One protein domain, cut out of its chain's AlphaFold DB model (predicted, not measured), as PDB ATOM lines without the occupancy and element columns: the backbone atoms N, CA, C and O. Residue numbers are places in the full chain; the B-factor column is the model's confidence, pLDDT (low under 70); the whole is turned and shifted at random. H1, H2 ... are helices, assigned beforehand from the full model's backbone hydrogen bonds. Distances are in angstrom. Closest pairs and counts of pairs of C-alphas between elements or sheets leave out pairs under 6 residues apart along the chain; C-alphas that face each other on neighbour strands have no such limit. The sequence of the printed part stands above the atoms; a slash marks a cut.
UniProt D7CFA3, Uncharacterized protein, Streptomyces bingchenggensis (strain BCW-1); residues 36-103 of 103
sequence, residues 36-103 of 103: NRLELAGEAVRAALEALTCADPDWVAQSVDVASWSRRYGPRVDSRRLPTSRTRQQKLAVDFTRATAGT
ATOM      1  N   ASN A  36      20.203  20.048 107.344       79.69
ATOM      2  CA  ASN A  36      20.785  21.236 106.746       79.69
ATOM      3  C   ASN A  36      19.786  21.821 105.728       79.69
ATOM      4  O   ASN A  36      18.867  21.144 105.265       79.69
ATOM      5  N   ARG A  37      19.967  23.089 105.348       81.69
ATOM      6  CA  ARG A  37      19.012  23.800 104.479       81.69
ATOM      7  C   ARG A  37      18.715  23.089 103.149       81.69
ATOM      8  O   ARG A  37      17.607  23.225 102.646       81.69
ATOM      9  N   LEU A  38      19.671  22.349 102.577       83.44
ATOM     10  CA  LEU A  38      19.456  21.615 101.321       83.44
ATOM     11  C   LEU A  38      18.553  20.405 101.522       83.44
ATOM     12  O   LEU A  38      17.731  20.094 100.668       83.44
ATOM     13  N   GLU A  39      18.705  19.736 102.654       84.12
ATOM     14  CA  GLU A  39      17.886  18.584 103.013       84.12
ATOM     15  C   GLU A  39      16.478  19.029 103.321       84.12
ATOM     16  O   GLU A  39      15.541  18.464 102.781       84.12
ATOM     17  N   LEU A  40      16.337  20.112 104.085       85.19
ATOM     18  CA  LEU A  40      15.037  20.706 104.339       85.19
ATOM     19  C   LEU A  40      14.323  21.065 103.029       85.19
ATOM     20  O   LEU A  40      13.153  20.738 102.872       85.19
ATOM     21  N   ALA A  41      15.022  21.685 102.072       85.81
ATOM     22  CA  ALA A  41      14.440  22.026 100.775       85.81
ATOM     23  C   ALA A  41      13.995  20.781  99.984       85.81
ATOM     24  O   ALA A  41      12.880  20.746  99.472       85.81
ATOM     25  N   GLY A  42      14.843  19.751  99.905       85.69
ATOM     26  CA  GLY A  42      14.518  18.520  99.182       85.69
ATOM     27  C   GLY A  42      13.392  17.707  99.830       85.69
ATOM     28  O   GLY A  42      12.496  17.231  99.133       85.69
ATOM     29  N   GLU A  43      13.405  17.575 101.159       86.25
ATOM     30  CA  GLU A  43      12.351  16.900 101.928       86.25
ATOM     31  C   GLU A  43      11.020  17.652 101.836       86.25
ATOM     32  O   GLU A  43       9.984  17.018 101.652       86.25
ATOM     33  N   ALA A  44      11.033  18.988 101.899       88.19
ATOM     34  CA  ALA A  44       9.819  19.796 101.798       88.19
ATOM     35  C   ALA A  44       9.114  19.608 100.449       88.19
ATOM     36  O   ALA A  44       7.897  19.450 100.407       88.19
ATOM     37  N   VAL A  45       9.872  19.574  99.347       89.69
ATOM     38  CA  VAL A  45       9.308  19.348  98.009       89.69
ATOM     39  C   VAL A  45       8.716  17.940  97.892       89.69
ATOM     40  O   VAL A  45       7.609  17.788  97.375       89.69
ATOM     41  N   ARG A  46       9.388  16.910  98.428       90.00
ATOM     42  CA  ARG A  46       8.829  15.550  98.449       90.00
ATOM     43  C   ARG A  46       7.571  15.450  99.314       90.00
ATOM     44  O   ARG A  46       6.594  14.868  98.856       90.00
ATOM     45  N   ALA A  47       7.577  16.031 100.511       90.88
ATOM     46  CA  ALA A  47       6.418  16.033 101.400       90.88
ATOM     47  C   ALA A  47       5.222  16.771 100.779       90.88
ATOM     48  O   ALA A  47       4.087  16.318 100.898       90.88
ATOM     49  N   ALA A  48       5.468  17.875 100.067       92.81
ATOM     50  CA  ALA A  48       4.425  18.587  99.336       92.81
ATOM     51  C   ALA A  48       3.804  17.716  98.232       92.81
ATOM     52  O   ALA A  48       2.581  17.676  98.115       92.81
ATOM     53  N   LEU A  49       4.616  16.984  97.457       92.62
ATOM     54  CA  LEU A  49       4.081  16.084  96.433       92.62
ATOM     55  C   LEU A  49       3.296  14.914  97.039       92.62
ATOM     56  O   LEU A  49       2.255  14.540  96.507       92.62
ATOM     57  N   GLU A  50       3.768  14.350  98.149       93.56
ATOM     58  CA  GLU A  50       3.050  13.296  98.870       93.56
ATOM     59  C   GLU A  50       1.679  13.796  99.348       93.56
ATOM     60  O   GLU A  50       0.663  13.160  99.071       93.56
ATOM     61  N   ALA A  51       1.628  14.989  99.947       96.00
ATOM     62  CA  ALA A  51       0.374  15.619 100.353       96.00
ATOM     63  C   ALA A  51      -0.570  15.879  99.165       96.00
ATOM     64  O   ALA A  51      -1.769  15.620  99.270       96.00
ATOM     65  N   LEU A  52      -0.042  16.342  98.025       95.38
ATOM     66  CA  LEU A  52      -0.822  16.524  96.796       95.38
ATOM     67  C   LEU A  52      -1.342  15.196  96.248       95.38
ATOM     68  O   LEU A  52      -2.486  15.129  95.829       95.38
ATOM     69  N   THR A  53      -0.545  14.130  96.313       95.31
ATOM     70  CA  THR A  53      -0.959  12.792  95.860       95.31
ATOM     71  C   THR A  53      -2.105  12.250  96.716       95.31
ATOM     72  O   THR A  53      -3.003  11.593  96.200       95.31
ATOM     73  N   CYS A  54      -2.102  12.543  98.020       96.31
ATOM     74  CA  CYS A  54      -3.213  12.204  98.908       96.31
ATOM     75  C   CYS A  54      -4.474  13.041  98.640       96.31
ATOM     76  O   CYS A  54      -5.575  12.543  98.857       96.31
ATOM     77  N   ALA A  55      -4.320  14.298  98.219       97.44
ATOM     78  CA  ALA A  55      -5.436  15.211  97.985       97.44
ATOM     79  C   ALA A  55      -6.067  15.048  96.593       97.44
ATOM     80  O   ALA A  55      -7.290  15.084  96.476       97.44
ATOM     81  N   ASP A  56      -5.246  14.877  95.557       96.56
ATOM     82  CA  ASP A  56      -5.653  14.771  94.154       96.56
ATOM     83  C   ASP A  56      -4.639  13.919  93.354       96.56
ATOM     84  O   ASP A  56      -3.689  14.439  92.751       96.56
ATOM     85  N   PRO A  57      -4.795  12.583  93.362       93.94
ATOM     86  CA  PRO A  57      -3.877  11.687  92.666       93.94
ATOM     87  C   PRO A  57      -3.940  11.832  91.138       93.94
ATOM     88  O   PRO A  57      -2.916  11.660  90.472       93.94
ATOM     89  N   ASP A  58      -5.104  12.174  90.579       95.44
ATOM     90  CA  ASP A  58      -5.296  12.288  89.130       95.44
ATOM     91  C   ASP A  58      -4.589  13.526  88.576       95.44
ATOM     92  O   ASP A  58      -3.940  13.456  87.528       95.44
ATOM     93  N   TRP A  59      -4.652  14.646  89.299       95.06
ATOM     94  CA  TRP A  59      -3.897  15.843  88.950       95.06
ATOM     95  C   TRP A  59      -2.390  15.590  89.001       95.06
ATOM     96  O   TRP A  59      -1.673  15.995  88.082       95.06
ATOM     97  N   VAL A  60      -1.896  14.889  90.029       94.38
ATOM     98  CA  VAL A  60      -0.467  14.553  90.142       94.38
ATOM     99  C   VAL A  60      -0.015  13.680  88.973       94.38
ATOM    100  O   VAL A  60       1.031  13.955  88.383       94.38
ATOM    101  N   ALA A  61      -0.809  12.676  88.597       92.00
ATOM    102  CA  ALA A  61      -0.503  11.799  87.471       92.00
ATOM    103  C   ALA A  61      -0.407  12.553  86.131       92.00
ATOM    104  O   ALA A  61       0.378  12.167  85.266       92.00
ATOM    105  N   GLN A  62      -1.179  13.629  85.966       94.12
ATOM    106  CA  GLN A  62      -1.168  14.469  84.764       94.12
ATOM    107  C   GLN A  62      -0.075  15.545  84.792       94.12
ATOM    108  O   GLN A  62       0.455  15.912  83.747       94.12
ATOM    109  N   SER A  63       0.258  16.058  85.977       92.44
ATOM    110  CA  SER A  63       1.087  17.262  86.134       92.44
ATOM    111  C   SER A  63       2.561  16.967  86.402       92.44
ATOM    112  O   SER A  63       3.404  17.854  86.261       92.44
ATOM    113  N   VAL A  64       2.898  15.745  86.826       90.94
ATOM    114  CA  VAL A  64       4.261  15.388  87.231       90.94
ATOM    115  C   VAL A  64       4.886  14.413  86.243       90.94
ATOM    116  O   VAL A  64       4.485  13.256  86.141       90.94
ATOM    117  N   ASP A  65       5.963  14.847  85.586       92.38
ATOM    118  CA  ASP A  65       6.851  13.923  84.880       92.38
ATOM    119  C   ASP A  65       7.637  13.075  85.891       92.38
ATOM    120  O   ASP A  65       8.622  13.510  86.499       92.38
ATOM    121  N   VAL A  66       7.201  11.826  86.045       87.38
ATOM    122  CA  VAL A  66       7.774  10.858  86.982       87.38
ATOM    123  C   VAL A  66       9.263  10.623  86.715       87.38
ATOM    124  O   VAL A  66      10.019  10.409  87.667       87.38
ATOM    125  N   ALA A  67       9.723  10.687  85.460       87.75
ATOM    126  CA  ALA A  67      11.118  10.415  85.124       87.75
ATOM    127  C   ALA A  67      12.051  11.526  85.631       87.75
ATOM    128  O   ALA A  67      13.024  11.247  86.347       87.75
ATOM    129  N   SER A  68      11.757  12.792  85.314       87.12
ATOM    130  CA  SER A  68      12.550  13.921  85.816       87.12
ATOM    131  C   SER A  68      12.416  14.101  87.326       87.12
ATOM    132  O   SER A  68      13.424  14.371  87.994       87.12
ATOM    133  N   TRP A  69      11.220  13.877  87.878       88.50
ATOM    134  CA  TRP A  69      10.977  13.906  89.316       88.50
ATOM    135  C   TRP A  69      11.829  12.872  90.051       88.50
ATOM    136  O   TRP A  69      12.607  13.225  90.941       88.50
ATOM    137  N   SER A  70      11.753  11.604  89.639       86.62
ATOM    138  CA  SER A  70      12.479  10.502  90.281       86.62
ATOM    139  C   SER A  70      13.987  10.709  90.217       86.62
ATOM    140  O   SER A  70      14.697  10.414  91.175       86.62
ATOM    141  N   ARG A  71      14.497  11.290  89.125       86.19
ATOM    142  CA  ARG A  71      15.917  11.632  89.005       86.19
ATOM    143  C   ARG A  71      16.349  12.712  90.003       86.19
ATOM    144  O   ARG A  71      17.483  12.668  90.478       86.19
ATOM    145  N   ARG A  72      15.490  13.697  90.279       85.50
ATOM    146  CA  ARG A  72      15.826  14.869  91.103       85.50
ATOM    147  C   ARG A  72      15.556  14.658  92.593       85.50
ATOM    148  O   ARG A  72      16.392  15.039  93.405       85.50
ATOM    149  N   TYR A  73      14.426  14.044  92.934       85.50
ATOM    150  CA  TYR A  73      13.933  13.902  94.310       85.50
ATOM    151  C   TYR A  73      13.824  12.449  94.789       85.50
ATOM    152  O   TYR A  73      13.549  12.215  95.964       85.50
ATOM    153  N   GLY A  74      14.047  11.467  93.907       81.56
ATOM    154  CA  GLY A  74      14.079  10.048  94.276       81.56
ATOM    155  C   GLY A  74      15.263   9.665  95.174       81.56
ATOM    156  O   GLY A  74      15.066   8.922  96.139       81.56
ATOM    157  N   PRO A  75      16.498  10.155  94.931       82.00
ATOM    158  CA  PRO A  75      17.600   9.938  95.859       82.00
ATOM    159  C   PRO A  75      17.322  10.579  97.225       82.00
ATOM    160  O   PRO A  75      16.899  11.730  97.306       82.00
ATOM    161  N   ARG A  76      17.635   9.861  98.314       71.62
ATOM    162  CA  ARG A  76      17.583  10.440  99.666       71.62
ATOM    163  C   ARG A  76      18.519  11.644  99.763       71.62
ATOM    164  O   ARG A  76      19.710  11.527  99.458       71.62
ATOM    165  N   VAL A  77      17.991  12.764 100.249       71.12
ATOM    166  CA  VAL A  77      18.764  13.983 100.499       71.12
ATOM    167  C   VAL A  77      19.416  13.854 101.879       71.12
ATOM    168  O   VAL A  77      18.907  14.337 102.880       71.12
ATOM    169  N   ASP A  78      20.523  13.109 101.936       70.25
ATOM    170  CA  ASP A  78      21.313  12.853 103.152       70.25
ATOM    171  C   ASP A  78      22.703  13.493 103.036       70.25
ATOM    172  O   ASP A  78      23.392  13.310 102.031       70.25
ATOM    173  N   SER A  79      23.154  14.188 104.080       61.88
ATOM    174  CA  SER A  79      24.422  14.917 104.165       61.88
ATOM    175  C   SER A  79      25.638  14.054 103.901       61.88
ATOM    176  O   SER A  79      26.619  14.557 103.361       61.88
ATOM    177  N   ARG A  80      25.568  12.750 104.195       61.03
ATOM    178  CA  ARG A  80      26.633  11.798 103.838       61.03
ATOM    179  C   ARG A  80      26.794  11.624 102.326       61.03
ATOM    180  O   ARG A  80      27.861  11.232 101.867       61.03
ATOM    181  N   ARG A  81      25.734  11.894 101.560       66.25
ATOM    182  CA  ARG A  81      25.679  11.826 100.092       66.25
ATOM    183  C   ARG A  81      25.692  13.207  99.436       66.25
ATOM    184  O   ARG A  81      25.798  13.291  98.213       66.25
ATOM    185  N   LEU A  82      25.591  14.283 100.220       71.19
ATOM    186  CA  LEU A  82      25.644  15.636  99.690       71.19
ATOM    187  C   LEU A  82      27.069  16.002  99.258       71.19
ATOM    188  O   LEU A  82      28.053  15.595  99.882       71.19
ATOM    189  N   PRO A  83      27.211  16.821  98.204       74.69
ATOM    190  CA  PRO A  83      28.507  17.356  97.836       74.69
ATOM    191  C   PRO A  83      29.139  18.144  98.991       74.69
ATOM    192  O   PRO A  83      28.505  19.011  99.586       74.69
ATOM    193  N   THR A  84      30.420  17.905  99.259       76.25
ATOM    194  CA  THR A  84      31.192  18.643 100.277       76.25
ATOM    195  C   THR A  84      31.611  20.043  99.814       76.25
ATOM    196  O   THR A  84      31.880  20.923 100.625       76.25
ATOM    197  N   SER A  85      31.652  20.277  98.499       85.94
ATOM    198  CA  SER A  85      32.000  21.573  97.906       85.94
ATOM    199  C   SER A  85      30.809  22.533  97.909       85.94
ATOM    200  O   SER A  85      29.740  22.194  97.396       85.94
ATOM    201  N   ARG A  86      31.029  23.772  98.378       81.81
ATOM    202  CA  ARG A  86      30.029  24.858  98.360       81.81
ATOM    203  C   ARG A  86      29.455  25.128  96.966       81.81
ATOM    204  O   ARG A  86      28.253  25.321  96.837       81.81
ATOM    205  N   THR A  87      30.278  25.074  95.921       85.62
ATOM    206  CA  THR A  87      29.830  25.274  94.532       85.62
ATOM    207  C   THR A  87      28.823  24.206  94.109       85.62
ATOM    208  O   THR A  87      27.798  24.501  93.501       85.62
ATOM    209  N   ARG A  88      29.082  22.943  94.471       82.19
ATOM    210  CA  ARG A  88      28.169  21.831  94.174       82.19
ATOM    211  C   ARG A  88      26.901  21.882  95.030       82.19
ATOM    212  O   ARG A  88      25.837  21.536  94.536       82.19
ATOM    213  N   GLN A  89      27.004  22.356  96.271       82.94
ATOM    214  CA  GLN A  89      25.853  22.607  97.144       82.94
ATOM    215  C   GLN A  89      24.937  23.705  96.594       82.94
ATOM    216  O   GLN A  89      23.727  23.517  96.551       82.94
ATOM    217  N   GLN A  90      25.498  24.820  96.116       83.00
ATOM    218  CA  GLN A  90      24.720  25.879  95.466       83.00
ATOM    219  C   GLN A  90      24.054  25.390  94.184       83.00
ATOM    220  O   GLN A  90      22.877  25.664  93.973       83.00
ATOM    221  N   LYS A  91      24.770  24.619  93.356       85.00
ATOM    222  CA  LYS A  91      24.177  24.007  92.162       85.00
ATOM    223  C   LYS A  91      22.978  23.126  92.523       85.00
ATOM    224  O   LYS A  91      21.932  23.258  91.906       85.00
ATOM    225  N   LEU A  92      23.113  22.295  93.557       83.06
ATOM    226  CA  LEU A  92      22.023  21.446  94.032       83.06
ATOM    227  C   LEU A  92      20.843  22.262  94.589       83.06
ATOM    228  O   LEU A  92      19.696  21.929  94.316       83.06
ATOM    229  N   ALA A  93      21.112  23.353  95.315       83.31
ATOM    230  CA  ALA A  93      20.071  24.273  95.775       83.31
ATOM    231  C   ALA A  93      19.272  24.846  94.596       83.31
ATOM    232  O   ALA A  93      18.043  24.835  94.607       83.31
ATOM    233  N   VAL A  94      19.979  25.299  93.556       84.50
ATOM    234  CA  VAL A  94      19.358  25.812  92.332       84.50
ATOM    235  C   VAL A  94      18.547  24.719  91.643       84.50
ATOM    236  O   VAL A  94      17.404  24.972  91.275       84.50
ATOM    237  N   ASP A  95      19.081  23.503  91.531       83.38
ATOM    238  CA  ASP A  95      18.379  22.371  90.922       83.38
ATOM    239  C   ASP A  95      17.062  22.040  91.654       83.38
ATOM    240  O   ASP A  95      16.067  21.740  90.992       83.38
ATOM    241  N   PHE A  96      17.007  22.161  92.987       80.56
ATOM    242  CA  PHE A  96      15.755  22.028  93.748       80.56
ATOM    243  C   PHE A  96      14.774  23.176  93.490       80.56
ATOM    244  O   PHE A  96      13.577  22.953  93.354       80.56
ATOM    245  N   THR A  97      15.260  24.412  93.380       70.31
ATOM    246  CA  THR A  97      14.390  25.584  93.155       70.31
ATOM    247  C   THR A  97      13.961  25.779  91.703       70.31
ATOM    248  O   THR A  97      13.036  26.543  91.431       70.31
ATOM    249  N   ARG A  98      14.621  25.116  90.748       70.56
ATOM    250  CA  ARG A  98      14.300  25.256  89.330       70.56
ATOM    251  C   ARG A  98      12.991  24.529  89.040       70.56
ATOM    252  O   ARG A  98      12.998  23.325  88.774       70.56
ATOM    253  N   ALA A  99      11.889  25.275  89.081       52.69
ATOM    254  CA  ALA A  99      10.583  24.819  88.635       52.69
ATOM    255  C   ALA A  99      10.720  24.137  87.269       52.69
ATOM    256  O   ALA A  99      11.357  24.668  86.351       52.69
ATOM    257  N   THR A 100      10.157  22.940  87.142       52.84
ATOM    258  CA  THR A 100       9.826  22.372  85.842       52.84
ATOM    259  C   THR A 100       8.758  23.276  85.239       52.84
ATOM    260  O   THR A 100       7.569  23.061  85.433       52.84
ATOM    261  N   ALA A 101       9.188  24.336  84.557       37.59
ATOM    262  CA  ALA A 101       8.369  24.984  83.548       37.59
ATOM    263  C   ALA A 101       8.254  23.984  82.388       37.59
ATOM    264  O   ALA A 101       9.054  23.999  81.455       37.59
ATOM    265  N   GLY A 102       7.349  23.024  82.550       40.19
ATOM    266  CA  GLY A 102       6.826  22.194  81.480       40.19
ATOM    267  C   GLY A 102       5.458  22.750  81.126       40.19
ATOM    268  O   GLY A 102       4.560  22.723  81.963       40.19
ATOM    269  N   THR A 103       5.378  23.341  79.936       35.06
ATOM    270  CA  THR A 103       4.149  23.507  79.154       35.06
ATOM    271  C   THR A 103       3.468  22.162  78.943       35.06
ATOM    272  O   THR A 103       4.214  21.169  78.775       35.06
TER     273      THR A 103
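What this domain is: This is residues 36 to 103 of the 103 residues of an uncharacterized protein of Streptomyces bingchenggensis (strain BCW-1) (UniProt D7CFA3). One long helix, H1, makes one long side of an elongated frame of four helices; H4 lies beside the first part of H1 and points the same way, while short H2 makes the turn at the other end and short H3 leads back toward H4. A long stretch without a named element, residues 74 to 85, joins H3 to H4. The printed part has 68 residues, with four named helices in the order H1, H2, H3, H4 and no named strand; its class is all helix. It is only just compact, close to loose, with a radius of gyration of the C-alphas of 13.0 A, and spans 39 by 24 by 16 A.

Where its parts are: H1, residues 37 to 55, begins at C-alpha 37 (19.012, 23.800, 104.479) and is 26.7 A long. H2 is residues 57 to 63, 9.9 A, and H3 is residues 66 to 73, 10.0 A. H4, residues 86 to 97, is 16.5 A long and ends at C-alpha 97 (14.390, 25.584, 93.155).

How they stand to each other: With residues 49 to 53 alone, H1 only just touches H2, with 3 pairs of C-alphas within 8 A; the closest C-alphas, of Thr 53 and Val 60, are 6.0 A apart. Their steep tilt is 59 degrees, opposite ways. H3 is close to H1 but not clearly touching, the closest C-alphas being those of Gly 42 and Tyr 73 at 6.7 A. H1 touches H4 with residues 38 to 42 alone, at a shallow tilt of 18 degrees, the same way; the closest C-alphas, of Leu 38 and Ala 93, are 6.2 A apart. H2 and H4 are apart. In H1, H2, H3 and H4, every O i to N i+4 pair is within hydrogen-bond range.

The domain as a whole: The C-alphas farthest apart, of Asp 58 and Ser 85, are 39.4 A apart. The printed part has no cut. The link from H3 to H4 is long. Confidence is under 70 at residues 79 to 81 and 99 to 103.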